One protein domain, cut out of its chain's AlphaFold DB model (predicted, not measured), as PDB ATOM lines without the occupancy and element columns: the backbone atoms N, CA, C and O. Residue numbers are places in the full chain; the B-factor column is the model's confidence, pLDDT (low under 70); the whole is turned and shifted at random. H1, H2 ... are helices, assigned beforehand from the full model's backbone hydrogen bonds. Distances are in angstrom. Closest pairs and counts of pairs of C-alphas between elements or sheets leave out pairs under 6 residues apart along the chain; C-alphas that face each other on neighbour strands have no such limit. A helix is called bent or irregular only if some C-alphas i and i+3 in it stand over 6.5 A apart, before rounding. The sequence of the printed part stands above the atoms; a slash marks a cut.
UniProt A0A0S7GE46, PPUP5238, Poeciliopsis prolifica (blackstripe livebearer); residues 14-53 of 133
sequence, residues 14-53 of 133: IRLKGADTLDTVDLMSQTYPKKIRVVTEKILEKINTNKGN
ATOM      1  N   ILE A  14      27.592  18.240  22.109       81.88
ATOM      2  CA  ILE A  14      26.829  17.466  23.109       81.88
ATOM      3  C   ILE A  14      26.740  18.150  24.484       81.88
ATOM      4  O   ILE A  14      25.769  17.941  25.198       81.88
ATOM      5  N   ARG A  15      27.730  18.975  24.857       86.06
ATOM      6  CA  ARG A  15      27.716  19.755  26.106       86.06
ATOM      7  C   ARG A  15      26.908  21.046  25.990       86.06
ATOM      8  O   ARG A  15      26.538  21.592  27.013       86.06
ATOM      9  N   LEU A  16      26.691  21.540  24.774       88.56
ATOM     10  CA  LEU A  16      25.913  22.750  24.490       88.56
ATOM     11  C   LEU A  16      24.444  22.430  24.176       88.56
ATOM     12  O   LEU A  16      23.612  23.328  24.095       88.56
ATOM     13  N   LYS A  17      24.105  21.152  23.976       86.19
ATOM     14  CA  LYS A  17      22.756  20.731  23.604       86.19
ATOM     15  C   LYS A  17      21.776  21.004  24.746       86.19
ATOM     16  O   LYS A  17      21.863  20.374  25.793       86.19
ATOM     17  N   GLY A  18      20.831  21.912  24.509       86.62
ATOM     18  CA  GLY A  18      19.844  22.330  25.508       86.62
ATOM     19  C   GLY A  18      20.391  23.274  26.579       86.62
ATOM     20  O   GLY A  18      19.651  23.592  27.502       86.62
ATOM     21  N   ALA A  19      21.647  23.716  26.453       90.88
ATOM     22  CA  ALA A  19      22.226  24.713  27.340       90.88
ATOM     23  C   ALA A  19      21.541  26.060  27.109       90.88
ATOM     24  O   ALA A  19      21.422  26.520  25.967       90.88
ATOM     25  N   ASP A  20      21.120  26.705  28.188       93.56
ATOM     26  CA  ASP A  20      20.700  28.094  28.119       93.56
ATOM     27  C   ASP A  20      21.914  29.047  28.091       93.56
ATOM     28  O   ASP A  20      23.076  28.654  27.919       93.56
ATOM     29  N   THR A  21      21.648  30.349  28.205       90.62
ATOM     30  CA  THR A  21      22.717  31.357  28.180       90.62
ATOM     31  C   THR A  21      23.644  31.244  29.393       90.62
ATOM     32  O   THR A  21      24.855  31.410  29.242       90.62
ATOM     33  N   LEU A  22      23.109  30.949  30.581       93.38
ATOM     34  CA  LEU A  22      23.896  30.812  31.806       93.38
ATOM     35  C   LEU A  22      24.718  29.525  31.778       93.38
ATOM     36  O   LEU A  22      25.921  29.584  32.039       93.38
ATOM     37  N   ASP A  23      24.118  28.409  31.364       94.56
ATOM     38  CA  ASP A  23      24.811  27.132  31.165       94.56
ATOM     39  C   ASP A  23      25.991  27.302  30.204       94.56
ATOM     40  O   ASP A  23      27.103  26.828  30.448       94.56
ATOM     41  N   THR A  24      25.776  28.039  29.113       93.12
ATOM     42  CA  THR A  24      26.821  28.322  28.125       93.12
ATOM     43  C   THR A  24      27.958  29.147  28.730       93.12
ATOM     44  O   THR A  24      29.129  28.814  28.532       93.12
ATOM     45  N   VAL A  25      27.652  30.202  29.492       91.25
ATOM     46  CA  VAL A  25      28.667  31.053  30.141       91.25
ATOM     47  C   VAL A  25      29.462  30.279  31.195       91.25
ATOM     48  O   VAL A  25      30.686  30.442  31.284       91.25
ATOM     49  N   ASP A  26      28.810  29.406  31.957       94.19
ATOM     50  CA  ASP A  26      29.483  28.556  32.937       94.19
ATOM     51  C   ASP A  26      30.415  27.549  32.246       94.19
ATOM     52  O   ASP A  26      31.606  27.470  32.558       94.19
ATOM     53  N   LEU A  27      29.942  26.878  31.192       93.81
ATOM     54  CA  LEU A  27      30.766  25.991  30.365       93.81
ATOM     55  C   LEU A  27      31.980  26.711  29.757       93.81
ATOM     56  O   LEU A  27      33.074  26.132  29.691       93.81
ATOM     57  N   MET A  28      31.817  27.964  29.326       93.00
ATOM     58  CA  MET A  28      32.913  28.800  28.831       93.00
ATOM     59  C   MET A  28      33.912  29.147  29.937       93.00
ATOM     60  O   MET A  28      35.120  29.079  29.700       93.00
ATOM     61  N   SER A  29      33.435  29.459  31.142       92.56
ATOM     62  CA  SER A  29      34.279  29.743  32.311       92.56
ATOM     63  C   SER A  29      35.089  28.520  32.730       92.56
ATOM     64  O   SER A  29      36.298  28.622  32.944       92.56
ATOM     65  N   GLN A  30      34.466  27.339  32.741       91.69
ATOM     66  CA  GLN A  30      35.132  26.071  33.031       91.69
ATOM     67  C   GLN A  30      36.171  25.699  31.966       91.69
ATOM     68  O   GLN A  30      37.257  25.213  32.281       91.69
ATOM     69  N   THR A  31      35.848  25.901  30.685       92.88
ATOM     70  CA  THR A  31      36.712  25.459  29.578       92.88
ATOM     71  C   THR A  31      37.847  26.451  29.296       92.88
ATOM     72  O   THR A  31      38.944  26.037  28.910       92.88
ATOM     73  N   TYR A  32      37.621  27.753  29.508       92.12
ATOM     74  CA  TYR A  32      38.548  28.837  29.153       92.12
ATOM     75  C   TYR A  32      38.789  29.849  30.294       92.12
ATOM     76  O   TYR A  32      38.737  31.058  30.055       92.12
ATOM     77  N   PRO A  33      39.157  29.424  31.514       87.88
ATOM     78  CA  PRO A  33      39.145  30.286  32.705       87.88
ATOM     79  C   PRO A  33      40.026  31.543  32.601       87.88
ATOM     80  O   PRO A  33      39.723  32.572  33.189       87.88
ATOM     81  N   LYS A  34      41.115  31.494  31.819       90.81
ATOM     82  CA  LYS A  34      42.050  32.624  31.633       90.81
ATOM     83  C   LYS A  34      41.869  33.382  30.317       90.81
ATOM     84  O   LYS A  34      42.598  34.333  30.053       90.81
ATOM     85  N   LYS A  35      40.976  32.914  29.443       88.62
ATOM     86  CA  LYS A  35      40.827  33.427  28.071       88.62
ATOM     87  C   LYS A  35      39.370  33.636  27.665       88.62
ATOM     88  O   LYS A  35      39.127  33.904  26.495       88.62
ATOM     89  N   ILE A  36      38.424  33.540  28.604       89.94
ATOM     90  CA  ILE A  36      36.988  33.626  28.320       89.94
ATOM     91  C   ILE A  36      36.643  34.877  27.517       89.94
ATOM     92  O   ILE A  36      36.005  34.754  26.484       89.94
ATOM     93  N   ARG A  37      37.176  36.046  27.897       91.00
ATOM     94  CA  ARG A  37      36.959  37.304  27.171       91.00
ATOM     95  C   ARG A  37      37.357  37.207  25.696       91.00
ATOM     96  O   ARG A  37      36.550  37.517  24.831       91.00
ATOM     97  N   VAL A  38      38.567  36.715  25.418       90.06
ATOM     98  CA  VAL A  38      39.081  36.568  24.046       90.06
ATOM     99  C   VAL A  38      38.249  35.557  23.254       90.06
ATOM    100  O   VAL A  38      37.976  35.763  22.076       90.06
ATOM    101  N   VAL A  39      37.833  34.458  23.890       88.81
ATOM    102  CA  VAL A  39      36.972  33.456  23.248       88.81
ATOM    103  C   VAL A  39      35.600  34.047  22.926       88.81
ATOM    104  O   VAL A  39      35.130  33.877  21.805       88.81
ATOM    105  N   THR A  40      34.983  34.773  23.860       90.44
ATOM    106  CA  THR A  40      33.697  35.449  23.651       90.44
ATOM    107  C   THR A  40      33.784  36.464  22.515       90.44
ATOM    108  O   THR A  40      32.945  36.439  21.622       90.44
ATOM    109  N   GLU A  41      34.817  37.310  22.499       90.19
ATOM    110  CA  GLU A  41      35.044  38.293  21.431       90.19
ATOM    111  C   GLU A  41      35.153  37.611  20.058       90.19
ATOM    112  O   GLU A  41      34.449  37.999  19.126       90.19
ATOM    113  N   LYS A  42      35.926  36.521  19.944       87.25
ATOM    114  CA  LYS A  42      36.017  35.747  18.694       87.25
ATOM    115  C   LYS A  42      34.701  35.084  18.288       87.25
ATOM    116  O   LYS A  42      34.408  34.991  17.099       87.25
ATOM    117  N   ILE A  43      33.917  34.576  19.239       88.06
ATOM    118  CA  ILE A  43      32.604  33.984  18.940       88.06
ATOM    119  C   ILE A  43      31.666  35.059  18.383       88.06
ATOM    120  O   ILE A  43      31.022  34.831  17.361       88.06
ATOM    121  N   LEU A  44      31.632  36.241  19.001       87.50
ATOM    122  CA  LEU A  44      30.828  37.367  18.525       87.50
ATOM    123  C   LEU A  44      31.268  37.828  17.130       87.50
ATOM    124  O   LEU A  44      30.423  38.048  16.264       87.50
ATOM    125  N   GLU A  45      32.576  37.914  16.881       84.81
ATOM    126  CA  GLU A  45      33.130  38.219  15.560       84.81
ATOM    127  C   GLU A  45      32.681  37.198  14.506       84.81
ATOM    128  O   GLU A  45      32.231  37.587  13.427       84.81
ATOM    129  N   LYS A  46      32.726  35.898  14.823       78.56
ATOM    130  CA  LYS A  46      32.253  34.835  13.924       78.56
ATOM    131  C   LYS A  46      30.760  34.920  13.649       78.56
ATOM    132  O   LYS A  46      30.357  34.801  12.498       78.56
ATOM    133  N   ILE A  47      29.942  35.168  14.671       80.94
ATOM    134  CA  ILE A  47      28.494  35.357  14.503       80.94
ATOM    135  C   ILE A  47      28.225  36.534  13.554       80.94
ATOM    136  O   ILE A  47      27.395  36.430  12.652       80.94
ATOM    137  N   ASN A  48      28.954  37.637  13.716       74.06
ATOM    138  CA  ASN A  48      28.801  38.821  12.872       74.06
ATOM    139  C   ASN A  48      29.342  38.609  11.448       74.06
ATOM    140  O   ASN A  48      28.725  39.059  10.488       74.06
ATOM    141  N   THR A  49      30.441  37.873  11.294       70.06
ATOM    142  CA  THR A  49      31.007  37.511   9.984       70.06
ATOM    143  C   THR A  49      30.080  36.567   9.221       70.06
ATOM    144  O   THR A  49      29.857  36.753   8.027       70.06
ATOM    145  N   ASN A  50      29.461  35.607   9.911       65.25
ATOM    146  CA  ASN A  50      28.483  34.703   9.311       65.25
ATOM    147  C   ASN A  50      27.245  35.466   8.821       65.25
ATOM    148  O   ASN A  50      26.772  35.192   7.723       65.25
ATOM    149  N   LYS A  51      26.784  36.507   9.537       60.16
ATOM    150  CA  LYS A  51      25.727  37.412   9.037       60.16
ATOM    151  C   LYS A  51      26.100  38.113   7.720       60.16
ATOM    152  O   LYS A  51      25.208  38.412   6.934       60.16
ATOM    153  N   GLY A  52      27.390  38.338   7.453       57.12
ATOM    154  CA  GLY A  52      27.894  38.924   6.203       57.12
ATOM    155  C   GLY A  52      28.172  37.922   5.072       57.12
ATOM    156  O   GLY A  52      28.371  38.338   3.932       57.12
ATOM    157  N   ASN A  53      28.185  36.612   5.344       74.81
ATOM    158  CA  ASN A  53      28.441  35.591   4.329       74.81
ATOM    159  C   ASN A  53      27.138  35.213   3.610       74.81
ATOM    160  O   ASN A  53      26.427  34.284   3.993       74.81
TER     161      ASN A  53
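What this domain is: This is residues 14 to 53 of the 133 residues of the protein "PPUP5238" of Poeciliopsis prolifica (blackstripe livebearer) (UniProt A0A0S7GE46). Two helices, the long H2 and the shorter H1, make an open V, meeting near their ends where the tight link of residues 32 to 35 turns the chain back. Residues 41 to 53, of which 41 to 52 belong to H2, stick out as a free arm, while residues 14 to 20 make a curve at the end of H1 away from the link. The printed part has 40 residues with two named helices, H1 then H2 along the chain, and no named strand; the class is all helix. It is loose, with a radius of gyration of the C-alphas of 11.4 A and spans of 30 by 25 by 15 A.

How they stand to each other: The longest helix is H2, residues 36 to 52, and the other is H1, residues 21 to 31. The two are close but not clearly touching, with 2 pairs of C-alphas within 8 A. Their closest C-alphas, those of Ser 29 and Ile 36, are 6.2 A apart, while the helix centres are 15.6 A apart. Their lines stand at a steep tilt of 55 degrees, and they run opposite ways. In H1 and H2 every O i to N i+4 pair is within hydrogen-bond range.

Where its parts are: H2 has 17 residues and runs 24.5 A from C-alpha 36 at (36.988, 33.626, 28.320) to C-alpha 52 at (27.894, 38.924, 6.203). H1 has 11 residues and measures 15.3 A from first to last C-alpha, beginning with C-alpha 21 at (22.717, 31.357, 28.180). Neither helix is bent.

The domain as a whole: The two C-alphas farthest apart are those of Gln 30 and Asn 53, at 31.0 A. The printed part has no cut, and the link from H1 to H2 is tight. The mean pLDDT of the printed part is 86.1, and residues 50 to 52 are under 70.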